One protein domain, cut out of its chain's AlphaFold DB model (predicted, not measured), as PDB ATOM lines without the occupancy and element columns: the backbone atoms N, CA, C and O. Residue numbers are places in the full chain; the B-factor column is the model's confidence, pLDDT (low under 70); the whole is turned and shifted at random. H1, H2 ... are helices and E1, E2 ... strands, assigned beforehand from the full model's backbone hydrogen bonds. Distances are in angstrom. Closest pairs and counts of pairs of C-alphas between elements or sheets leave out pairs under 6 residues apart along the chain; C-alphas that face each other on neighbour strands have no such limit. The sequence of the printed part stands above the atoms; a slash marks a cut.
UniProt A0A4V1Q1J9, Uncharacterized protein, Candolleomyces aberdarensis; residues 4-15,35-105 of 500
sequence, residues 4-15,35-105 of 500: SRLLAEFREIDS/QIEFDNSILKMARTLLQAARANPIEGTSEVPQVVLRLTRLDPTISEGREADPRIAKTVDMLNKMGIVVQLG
ATOM      1  N   SER A   4     433.593 470.475 449.255       86.44
ATOM      2  CA  SER A   4     433.672 471.874 448.786       86.44
ATOM      3  C   SER A   4     434.541 472.093 447.543       86.44
ATOM      4  O   SER A   4     434.265 472.999 446.762       86.44
ATOM      5  N   ARG A   5     435.566 471.260 447.323       86.06
ATOM      6  CA  ARG A   5     436.413 471.345 446.128       86.06
ATOM      7  C   ARG A   5     435.742 470.727 444.901       86.06
ATOM      8  O   ARG A   5     435.744 471.365 443.858       86.06
ATOM      9  N   LEU A   6     435.125 469.551 445.038       86.75
ATOM     10  CA  LEU A   6     434.322 468.967 443.956       86.75
ATOM     11  C   LEU A   6     433.118 469.844 443.606       86.75
ATOM     12  O   LEU A   6     432.791 469.995 442.441       86.75
ATOM     13  N   LEU A   7     432.492 470.468 444.604       85.62
ATOM     14  CA  LEU A   7     431.395 471.409 444.391       85.62
ATOM     15  C   LEU A   7     431.829 472.640 443.601       85.62
ATOM     16  O   LEU A   7     431.053 473.140 442.795       85.62
ATOM     17  N   ALA A   8     433.050 473.133 443.820       85.19
ATOM     18  CA  ALA A   8     433.598 474.215 443.011       85.19
ATOM     19  C   ALA A   8     433.782 473.772 441.551       85.19
ATOM     20  O   ALA A   8     433.358 474.497 440.660       85.19
ATOM     21  N   GLU A   9     434.316 472.567 441.319       87.38
ATOM     22  CA  GLU A   9     434.450 471.993 439.969       87.38
ATOM     23  C   GLU A   9     433.082 471.796 439.298       87.38
ATOM     24  O   GLU A   9     432.909 472.123 438.130       87.38
ATOM     25  N   PHE A  10     432.077 471.319 440.031       87.19
ATOM     26  CA  PHE A  10     430.726 471.172 439.495       87.19
ATOM     27  C   PHE A  10     430.077 472.512 439.158       87.19
ATOM     28  O   PHE A  10     429.472 472.634 438.104       87.19
ATOM     29  N   ARG A  11     430.232 473.531 440.011       84.12
ATOM     30  CA  ARG A  11     429.734 474.885 439.725       84.12
ATOM     31  C   ARG A  11     430.433 475.510 438.529       84.12
ATOM     32  O   ARG A  11     429.796 476.241 437.786       84.12
ATOM     33  N   GLU A  12     431.722 475.237 438.360       81.06
ATOM     34  CA  GLU A  12     432.470 475.654 437.179       81.06
ATOM     35  C   GLU A  12     431.874 475.009 435.920       81.06
ATOM     36  O   GLU A  12     431.520 475.731 434.994       81.06
ATOM     37  N   ILE A  13     431.640 473.691 435.926       76.81
ATOM     38  CA  ILE A  13     430.973 472.974 434.822       76.81
ATOM     39  C   ILE A  13     429.571 473.539 434.548       76.81
ATOM     40  O   ILE A  13     429.247 473.847 433.403       76.81
ATOM     41  N   ASP A  14     428.765 473.729 435.594       77.56
ATOM     42  CA  ASP A  14     427.396 474.242 435.494       77.56
ATOM     43  C   ASP A  14     427.361 475.696 434.992       77.56
ATOM     44  O   ASP A  14     426.413 476.094 434.319       77.56
ATOM     45  N   SER A  15     428.395 476.500 435.274       70.88
ATOM     46  CA  SER A  15     428.450 477.900 434.837       70.88
ATOM     47  C   SER A  15     428.561 478.042 433.316       70.88
ATOM     48  O   SER A  15     427.969 478.959 432.749       70.88
ATOM     49  N   GLN A  35     431.766 471.311 429.172       60.38
ATOM     50  CA  GLN A  35     431.952 469.864 429.267       60.38
ATOM     51  C   GLN A  35     430.628 469.154 428.960       60.38
ATOM     52  O   GLN A  35     429.665 469.274 429.711       60.38
ATOM     53  N   ILE A  36     430.608 468.382 427.871       60.47
ATOM     54  CA  ILE A  36     429.446 467.589 427.434       60.47
ATOM     55  C   ILE A  36     429.261 466.338 428.320       60.47
ATOM     56  O   ILE A  36     428.153 465.833 428.490       60.47
ATOM     57  N   GLU A  37     430.343 465.845 428.931       70.25
ATOM     58  CA  GLU A  37     430.347 464.644 429.769       70.25
ATOM     59  C   GLU A  37     430.598 464.969 431.246       70.25
ATOM     60  O   GLU A  37     431.351 465.879 431.594       70.25
ATOM     61  N   PHE A  38     430.003 464.176 432.142       80.81
ATOM     62  CA  PHE A  38     430.240 464.272 433.582       80.81
ATOM     63  C   PHE A  38     431.669 463.805 433.923       80.81
ATOM     64  O   PHE A  38     431.889 462.623 434.200       80.81
ATOM     65  N   ASP A  39     432.638 464.726 433.883       84.12
ATOM     66  CA  ASP A  39     434.066 464.399 433.985       84.12
ATOM     67  C   ASP A  39     434.890 465.377 434.852       84.12
ATOM     68  O   ASP A  39     435.532 466.314 434.372       84.12
ATOM     69  N   ASN A  40     434.925 465.119 436.163       89.31
ATOM     70  CA  ASN A  40     435.699 465.912 437.129       89.31
ATOM     71  C   ASN A  40     437.175 465.485 437.242       89.31
ATOM     72  O   ASN A  40     437.611 464.467 436.692       89.31
ATOM     73  N   SER A  41     437.969 466.243 438.008       89.69
ATOM     74  CA  SER A  41     439.411 466.001 438.113       89.69
ATOM     75  C   SER A  41     439.758 464.618 438.680       89.69
ATOM     76  O   SER A  41     440.811 464.066 438.356       89.69
ATOM     77  N   ILE A  42     438.908 464.049 439.546       90.62
ATOM     78  CA  ILE A  42     439.152 462.735 440.161       90.62
ATOM     79  C   ILE A  42     438.982 461.623 439.127       90.62
ATOM     80  O   ILE A  42     439.806 460.712 439.088       90.62
ATOM     81  N   LEU A  43     437.965 461.714 438.267       91.31
ATOM     82  CA  LEU A  43     437.738 460.753 437.185       91.31
ATOM     83  C   LEU A  43     438.884 460.779 436.161       91.31
ATOM     84  O   LEU A  43     439.385 459.726 435.763       91.31
ATOM     85  N   LYS A  44     439.395 461.969 435.821       90.19
ATOM     86  CA  LYS A  44     440.576 462.125 434.949       90.19
ATOM     87  C   LYS A  44     441.839 461.517 435.566       90.19
ATOM     88  O   LYS A  44     442.565 460.766 434.909       90.19
ATOM     89  N   MET A  45     442.076 461.789 436.849       90.94
ATOM     90  CA  MET A  45     443.188 461.199 437.600       90.94
ATOM     91  C   MET A  45     443.086 459.668 437.634       90.94
ATOM     92  O   MET A  45     444.070 458.979 437.391       90.94
ATOM     93  N   ALA A  46     441.888 459.136 437.865       91.38
ATOM     94  CA  ALA A  46     441.606 457.709 437.854       91.38
ATOM     95  C   ALA A  46     441.940 457.031 436.517       91.38
ATOM     96  O   ALA A  46     442.621 456.006 436.512       91.38
ATOM     97  N   ARG A  47     441.529 457.615 435.380       93.06
ATOM     98  CA  ARG A  47     441.892 457.087 434.048       93.06
ATOM     99  C   ARG A  47     443.406 457.064 433.850       93.06
ATOM    100  O   ARG A  47     443.941 456.063 433.382       93.06
ATOM    101  N   THR A  48     444.086 458.130 434.266       92.00
ATOM    102  CA  THR A  48     445.549 458.249 434.163       92.00
ATOM    103  C   THR A  48     446.256 457.175 434.993       92.00
ATOM    104  O   THR A  48     447.183 456.532 434.512       92.00
ATOM    105  N   LEU A  49     445.786 456.921 436.219       92.44
ATOM    106  CA  LEU A  49     446.340 455.877 437.085       92.44
ATOM    107  C   LEU A  49     446.120 454.474 436.514       92.44
ATOM    108  O   LEU A  49     447.033 453.659 436.546       92.44
ATOM    109  N   LEU A  50     444.941 454.191 435.954       92.94
ATOM    110  CA  LEU A  50     444.673 452.908 435.298       92.94
ATOM    111  C   LEU A  50     445.522 452.715 434.038       92.94
ATOM    112  O   LEU A  50     445.983 451.607 433.771       92.94
ATOM    113  N   GLN A  51     445.751 453.779 433.266       91.56
ATOM    114  CA  GLN A  51     446.651 453.737 432.117       91.56
ATOM    115  C   GLN A  51     448.091 453.455 432.558       91.56
ATOM    116  O   GLN A  51     448.744 452.590 431.976       91.56
ATOM    117  N   ALA A  52     448.558 454.125 433.614       89.31
ATOM    118  CA  ALA A  52     449.875 453.886 434.191       89.31
ATOM    119  C   ALA A  52     450.011 452.453 434.727       89.31
ATOM    120  O   ALA A  52     451.008 451.800 434.442       89.31
ATOM    121  N   ALA A  53     448.998 451.933 435.425       90.50
ATOM    122  CA  ALA A  53     448.982 450.553 435.903       90.50
ATOM    123  C   ALA A  53     449.109 449.553 434.744       90.50
ATOM    124  O   ALA A  53     449.919 448.637 434.798       90.50
ATOM    125  N   ARG A  54     448.366 449.753 433.649       90.38
ATOM    126  CA  ARG A  54     448.444 448.875 432.467       90.38
ATOM    127  C   ARG A  54     449.797 448.934 431.760       90.38
ATOM    128  O   ARG A  54     450.215 447.933 431.193       90.38
ATOM    129  N   ALA A  55     450.450 450.092 431.772       90.00
ATOM    130  CA  ALA A  55     451.772 450.264 431.178       90.00
ATOM    131  C   ALA A  55     452.902 449.668 432.040       90.00
ATOM    132  O   ALA A  55     453.991 449.455 431.522       90.00
ATOM    133  N   ASN A  56     452.645 449.398 433.326       86.81
ATOM    134  CA  ASN A  56     453.640 448.940 434.296       86.81
ATOM    135  C   ASN A  56     453.113 447.709 435.065       86.81
ATOM    136  O   ASN A  56     452.672 447.852 436.210       86.81
ATOM    137  N   PRO A  57     453.090 446.512 434.442       89.19
ATOM    138  CA  PRO A  57     452.738 445.273 435.136       89.19
ATOM    139  C   PRO A  57     453.746 444.946 436.250       89.19
ATOM    140  O   PRO A  57     454.869 445.448 436.254       89.19
ATOM    141  N   ILE A  58     453.339 444.109 437.205       85.00
ATOM    142  CA  ILE A  58     454.189 443.698 438.334       85.00
ATOM    143  C   ILE A  58     455.391 442.896 437.808       85.00
ATOM    144  O   ILE A  58     455.232 441.986 436.997       85.00
ATOM    145  N   GLU A  59     456.598 443.222 438.276       77.62
ATOM    146  CA  GLU A  59     457.829 442.556 437.834       77.62
ATOM    147  C   GLU A  59     457.756 441.031 438.010       77.62
ATOM    148  O   GLU A  59     457.365 440.514 439.056       77.62
ATOM    149  N   GLY A  60     458.133 440.300 436.957       78.69
ATOM    150  CA  GLY A  60     458.073 438.838 436.932       78.69
ATOM    151  C   GLY A  60     456.678 438.253 436.682       78.69
ATOM    152  O   GLY A  60     456.556 437.029 436.604       78.69
ATOM    153  N   THR A  61     455.640 439.079 436.507       81.62
ATOM    154  CA  THR A  61     454.284 438.630 436.158       81.62
ATOM    155  C   THR A  61     453.705 439.428 434.981       81.62
ATOM    156  O   THR A  61     454.280 440.402 434.501       81.62
ATOM    157  N   SER A  62     452.555 438.985 434.466       82.75
ATOM    158  CA  SER A  62     451.736 439.738 433.505       82.75
ATOM    159  C   SER A  62     450.559 440.454 434.179       82.75
ATOM    160  O   SER A  62     449.633 440.911 433.505       82.75
ATOM    161  N   GLU A  63     450.562 440.533 435.512       88.81
ATOM    162  CA  GLU A  63     449.454 441.085 436.281       88.81
ATOM    163  C   GLU A  63     449.526 442.613 436.333       88.81
ATOM    164  O   GLU A  63     450.563 443.212 436.622       88.81
ATOM    165  N   VAL A  64     448.389 443.256 436.060       88.62
ATOM    166  CA  VAL A  64     448.244 444.710 436.163       88.62
ATOM    167  C   VAL A  64     448.021 445.078 437.634       88.62
ATOM    168  O   VAL A  64     447.097 444.534 438.248       88.62
ATOM    169  N   PRO A  65     448.800 446.010 438.210       90.25
ATOM    170  CA  PRO A  65     448.642 446.398 439.603       90.25
ATOM    171  C   PRO A  65     447.256 446.998 439.868       90.25
ATOM    172  O   PRO A  65     446.749 447.834 439.114       90.25
ATOM    173  N   GLN A  66     446.642 446.582 440.977       92.06
ATOM    174  CA  GLN A  66     445.352 447.106 441.412       92.06
ATOM    175  C   GLN A  66     445.497 448.549 441.908       92.06
ATOM    176  O   GLN A  66     446.310 448.851 442.781       92.06
ATOM    177  N   VAL A  67     444.658 449.446 441.389       91.75
ATOM    178  CA  VAL A  67     444.644 450.853 441.802       91.75
ATOM    179  C   VAL A  67     443.641 451.047 442.940       91.75
ATOM    180  O   VAL A  67     442.438 450.834 442.772       91.75
ATOM    181  N   VAL A  68     444.135 451.503 444.093       92.00
ATOM    182  CA  VAL A  68     443.320 451.881 445.256       92.00
ATOM    183  C   VAL A  68     443.393 453.393 445.445       92.00
ATOM    184  O   VAL A  68     444.478 453.949 445.626       92.00
ATOM    185  N   LEU A  69     442.246 454.072 445.438       90.38
ATOM    186  CA  LEU A  69     442.165 455.518 445.630       90.38
ATOM    187  C   LEU A  69     441.525 455.843 446.981       90.38
ATOM    188  O   LEU A  69     440.318 455.689 447.165       90.38
ATOM    189  N   ARG A  70     442.332 456.338 447.928       87.50
ATOM    190  CA  ARG A  70     441.840 456.751 449.249       87.50
ATOM    191  C   ARG A  70     441.533 458.249 449.293       87.50
ATOM    192  O   ARG A  70     442.428 459.092 449.247       87.50
ATOM    193  N   LEU A  71     440.256 458.590 449.416       89.44
ATOM    194  CA  LEU A  71     439.744 459.956 449.458       89.44
ATOM    195  C   LEU A  71     439.430 460.340 450.910       89.44
ATOM    196  O   LEU A  71     438.285 460.360 451.345       89.44
ATOM    197  N   THR A  72     440.480 460.679 451.661       86.75
ATOM    198  CA  THR A  72     440.454 460.829 453.134       86.75
ATOM    199  C   THR A  72     439.507 461.890 453.695       86.75
ATOM    200  O   THR A  72     439.219 461.883 454.885       86.75
ATOM    201  N   ARG A  73     439.055 462.833 452.867       83.62
ATOM    202  CA  ARG A  73     438.214 463.971 453.276       83.62
ATOM    203  C   ARG A  73     436.979 464.139 452.396       83.62
ATOM    204  O   ARG A  73     436.375 465.209 452.414       83.62
ATOM    205  N   LEU A  74     436.695 463.143 451.560       86.38
ATOM    206  CA  LEU A  74     435.492 463.119 450.750       86.38
ATOM    207  C   LEU A  74     434.428 462.348 451.517       86.38
ATOM    208  O   LEU A  74     434.693 461.233 451.961       86.38
ATOM    209  N   ASP A  75     433.249 462.939 451.635       85.25
ATOM    210  CA  ASP A  75     432.127 462.326 452.325       85.25
ATOM    211  C   ASP A  75     430.886 462.331 451.416       85.25
ATOM    212  O   ASP A  75     430.216 463.356 451.282       85.25
ATOM    213  N   PRO A  76     430.582 461.206 450.744       83.69
ATOM    214  CA  PRO A  76     429.401 461.085 449.900       83.69
ATOM    215  C   PRO A  76     428.109 460.887 450.707       83.69
ATOM    216  O   PRO A  76     427.043 460.829 450.102       83.69
ATOM    217  N   THR A  77     428.185 460.752 452.037       83.25
ATOM    218  CA  THR A  77     427.023 460.487 452.899       83.25
ATOM    219  C   THR A  77     426.340 461.758 453.402       83.25
ATOM    220  O   THR A  77     425.235 461.686 453.933       83.25
ATOM    221  N   ILE A  78     426.953 462.930 453.187       81.75
ATOM    222  CA  ILE A  78     426.366 464.231 453.523       81.75
ATOM    223  C   ILE A  78     425.116 464.460 452.664       81.75
ATOM    224  O   ILE A  78     425.207 464.775 451.476       81.75
ATOM    225  N   SER A  79     423.947 464.319 453.285       73.00
ATOM    226  CA  SER A  79     422.639 464.509 452.650       73.00
ATOM    227  C   SER A  79     422.029 465.892 452.891       73.00
ATOM    228  O   SER A  79     421.073 466.253 452.207       73.00
ATOM    229  N   GLU A  80     422.569 466.681 453.826       66.56
ATOM    230  CA  GLU A  80     422.035 467.995 454.208       66.56
ATOM    231  C   GLU A  80     423.126 469.078 454.282       66.56
ATOM    232  O   GLU A  80     424.274 468.821 454.648       66.56
ATOM    233  N   GLY A  81     422.761 470.323 453.955       74.81
ATOM    234  CA  GLY A  81     423.638 471.493 454.048       74.81
ATOM    235  C   GLY A  81     424.353 471.877 452.747       74.81
ATOM    236  O   GLY A  81     424.134 471.308 451.683       74.81
ATOM    237  N   ARG A  82     425.227 472.893 452.823       75.12
ATOM    238  CA  ARG A  82     425.908 473.490 451.650       75.12
ATOM    239  C   ARG A  82     426.923 472.563 450.971       75.12
ATOM    240  O   ARG A  82     427.421 472.909 449.901       75.12
ATOM    241  N   GLU A  83     427.260 471.443 451.610       76.12
ATOM    242  CA  GLU A  83     428.205 470.444 451.103       76.12
ATOM    243  C   GLU A  83     427.529 469.160 450.583       76.12
ATOM    244  O   GLU A  83     428.229 468.255 450.122       76.12
ATOM    245  N   ALA A  84     426.192 469.094 450.632       82.38
ATOM    246  CA  ALA A  84     425.400 467.995 450.095       82.38
ATOM    247  C   ALA A  84     425.189 468.180 448.585       82.38
ATOM    248  O   ALA A  84     424.519 469.119 448.156       82.38
ATOM    249  N   ASP A  85     425.751 467.285 447.772       85.56
ATOM    250  CA  ASP A  85     425.462 467.212 446.336       85.56
ATOM    251  C   ASP A  85     425.538 465.750 445.856       85.56
ATOM    252  O   ASP A  85     426.571 465.090 446.037       85.56
ATOM    253  N   PRO A  86     424.470 465.223 445.225       86.88
ATOM    254  CA  PRO A  86     424.391 463.821 444.803       86.88
ATOM    255  C   PRO A  86     425.455 463.433 443.763       86.88
ATOM    256  O   PRO A  86     425.785 462.252 443.611       86.88
ATOM    257  N   ARG A  87     426.049 464.403 443.057       87.81
ATOM    258  CA  ARG A  87     427.126 464.170 442.083       87.81
ATOM    259  C   ARG A  87     428.421 463.697 442.742       87.81
ATOM    260  O   ARG A  87     429.243 463.052 442.085       87.81
ATOM    261  N   ILE A  88     428.597 463.951 444.038       89.31
ATOM    262  CA  ILE A  88     429.728 463.427 444.810       89.31
ATOM    263  C   ILE A  88     429.623 461.902 444.924       89.31
ATOM    264  O   ILE A  88     430.573 461.201 444.570       89.31
ATOM    265  N   ALA A  89     428.458 461.384 445.323       88.44
ATOM    266  CA  ALA A  89     428.198 459.944 445.360       88.44
ATOM    267  C   ALA A  89     428.332 459.317 443.960       88.44
ATOM    268  O   ALA A  89     429.050 458.335 443.785       88.44
ATOM    269  N   LYS A  90     427.776 459.974 442.930       90.00
ATOM    270  CA  LYS A  90     427.918 459.547 441.526       90.00
ATOM    271  C   LYS A  90     429.384 459.436 441.077       90.00
ATOM    272  O   LYS A  90     429.731 458.528 440.327       90.00
ATOM    273  N   THR A  91     430.253 460.338 441.537       90.81
ATOM    274  CA  THR A  91     431.696 460.292 441.240       90.81
ATOM    275  C   THR A  91     432.346 459.052 441.846       90.81
ATOM    276  O   THR A  91     433.117 458.376 441.168       90.81
ATOM    277  N   VAL A  92     432.014 458.721 443.097       91.25
ATOM    278  CA  VAL A  92     432.505 457.507 443.770       91.25
ATOM    279  C   VAL A  92     432.037 456.250 443.035       91.25
ATOM    280  O   VAL A  92     432.846 455.364 442.762       91.25
ATOM    281  N   ASP A  93     430.770 456.202 442.623       91.75
ATOM    282  CA  ASP A  93     430.227 455.076 441.858       91.75
ATOM    283  C   ASP A  93     430.938 454.882 440.518       91.75
ATOM    284  O   ASP A  93     431.218 453.753 440.112       91.75
ATOM    285  N   MET A  94     431.254 455.974 439.819       91.56
ATOM    286  CA  MET A  94     431.984 455.906 438.553       91.56
ATOM    287  C   MET A  94     433.411 455.392 438.737       91.56
ATOM    288  O   MET A  94     433.852 454.560 437.949       91.56
ATOM    289  N   LEU A  95     434.107 455.809 439.795       91.94
ATOM    290  CA  LEU A  95     435.436 455.284 440.123       91.94
ATOM    291  C   LEU A  95     435.398 453.772 440.386       91.94
ATOM    292  O   LEU A  95     436.208 453.033 439.827       91.94
ATOM    293  N   ASN A  96     434.414 453.303 441.158       91.31
ATOM    294  CA  ASN A  96     434.224 451.874 441.410       91.31
ATOM    295  C   ASN A  96     433.929 451.104 440.110       91.31
ATOM    296  O   ASN A  96     434.526 450.059 439.859       91.31
ATOM    297  N   LYS A  97     433.073 451.647 439.232       92.38
ATOM    298  CA  LYS A  97     432.778 451.057 437.909       92.38
ATOM    299  C   LYS A  97     433.999 450.985 436.991       92.38
ATOM    300  O   LYS A  97     434.059 450.107 436.138       92.38
ATOM    301  N   MET A  98     434.974 451.876 437.162       90.69
ATOM    302  CA  MET A  98     436.242 451.843 436.423       90.69
ATOM    303  C   MET A  98     437.210 450.755 436.921       90.69
ATOM    304  O   MET A  98     438.272 450.579 436.327       90.69
ATOM    305  N   GLY A  99     436.868 450.028 437.990       87.69
ATOM    306  CA  GLY A  99     437.727 449.011 438.599       87.69
ATOM    307  C   GLY A  99     438.722 449.571 439.619       87.69
ATOM    308  O   GLY A  99     439.669 448.879 439.984       87.69
ATOM    309  N   ILE A 100     438.528 450.814 440.076       91.88
ATOM    310  CA  ILE A 100     439.320 451.406 441.159       91.88
ATOM    311  C   ILE A 100     438.654 451.079 442.484       91.88
ATOM    312  O   ILE A 100     437.464 451.317 442.666       91.88
ATOM    313  N   VAL A 101     439.443 450.603 443.440       92.25
ATOM    314  CA  VAL A 101     438.963 450.410 444.808       92.25
ATOM    315  C   VAL A 101     438.965 451.764 445.510       92.25
ATOM    316  O   VAL A 101     440.029 452.310 445.814       92.25
ATOM    317  N   VAL A 102     437.786 452.335 445.757       90.06
ATOM    318  CA  VAL A 102     437.666 453.605 446.483       90.06
ATOM    319  C   VAL A 102     437.598 453.350 447.985       90.06
ATOM    320  O   VAL A 102     436.761 452.589 448.463       90.06
ATOM    321  N   GLN A 103     438.459 454.025 448.742       90.12
ATOM    322  CA  GLN A 103     438.439 454.016 450.206       90.12
ATOM    323  C   GLN A 103     438.152 455.428 450.721       90.12
ATOM    324  O   GLN A 103     438.778 456.392 450.278       90.12
ATOM    325  N   LEU A 104     437.219 455.568 451.657       86.50
ATOM    326  CA  LEU A 104     436.854 456.851 452.263       86.50
ATOM    327  C   LEU A 104     437.431 456.939 453.681       86.50
ATOM    328  O   LEU A 104     437.620 455.916 454.337       86.50
ATOM    329  N   GLY A 105     437.726 458.154 454.144       80.31
ATOM    330  CA  GLY A 105     438.260 458.387 455.491       80.31
ATOM    331  C   GLY A 105     439.756 458.083 455.674       80.31
ATOM    332  O   GLY A 105     440.485 457.734 454.736       80.31
TER     333      GLY A 105
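What this domain is: This is residues 4 to 15 and 35 to 105 of the 500 residues of an uncharacterized protein of Candolleomyces aberdarensis (UniProt A0A4V1Q1J9). A small sheet of two parallel strands, E1 and E2, lies beside two helices, H2 and H3, that run side by side the same way and touch through only a part of each, while a third helix, H1, stands across the beginnings of both. The long axis is made longer by two unnamed loops, with Gly 60 and Gly 81 at its opposite ends. The printed part has 83 residues with three named helices and two named strands, in the order H1, H2, E1, H3, E2, and its class is mostly helix. The whole is loose, with a radius of gyration of the C-alphas of 14.8 A, and elongated, spanning 50 by 29 by 17 A.

Where its parts are: Strand E1 is residues 68 to 71, 9.8 A from first to last C-alpha, and begins with C-alpha 68 at (443.320, 451.881, 445.256). Strand E2 is residues 101 to 104, 10.1 A long, and ends with C-alpha 104 at (436.854, 456.851, 452.263). Helix H3 is residues 86 to 97, 16.8 A long. Helix H2, the longest, is residues 41 to 55, 21.2 A long. Helix H1 is residues 4 to 15, 16.1 A long, and begins with C-alpha 4 at (433.672, 471.874, 448.786).

How they stand to each other: E1 and E2 are parallel neighbours, their directions 22 degrees apart; N 69 and O 101 are 2.9 A apart and N 103 and O 69 3.0 A apart, both within hydrogen-bond range. E1, H3 and E2 form a strand-helix-strand unit, two parallel neighbour strands with a helix between them in the chain, and its crossover is right-handed. The closest C-alphas of H3 and E2 are those of Asn 96 and Val 102, 6.4 A apart. H2 and H3 touch, H2 with residues 42 to 46 alone and H3 with residues 91 to 95 alone; their closest C-alphas, those of Leu 43 and Leu 95, are 6.6 A apart. These two helices run the same way at a shallow tilt of 7 degrees. H2 and E1 are near each other, with 7 pairs of C-alphas within 10 A, while H2 and E2 are apart. H1 is close to H3 but not clearly touching, the closest C-alphas being those of Leu 6 and Ile 88 at 7.2 A, and their lines are about perpendicular at 79 degrees. H1 is apart from both strands. In H1, H2 and H3 every O i to N i+4 pair is within hydrogen-bond range.

The domain as a whole: The C-alphas of Gly 60 and Gly 81, the two farthest apart, are 50.4 A from each other. Residues 16 to 34 are not printed, and C-alphas 15 and 35 are 10.4 A apart across this cut. The links H2 to E1 and E1 to H3 are long, with 12 and 14 residues, and the link H3 to E2 is tight, with 3. The mean pLDDT of the printed part is 85.7; residues 35 to 36 and residue 80 are under 70.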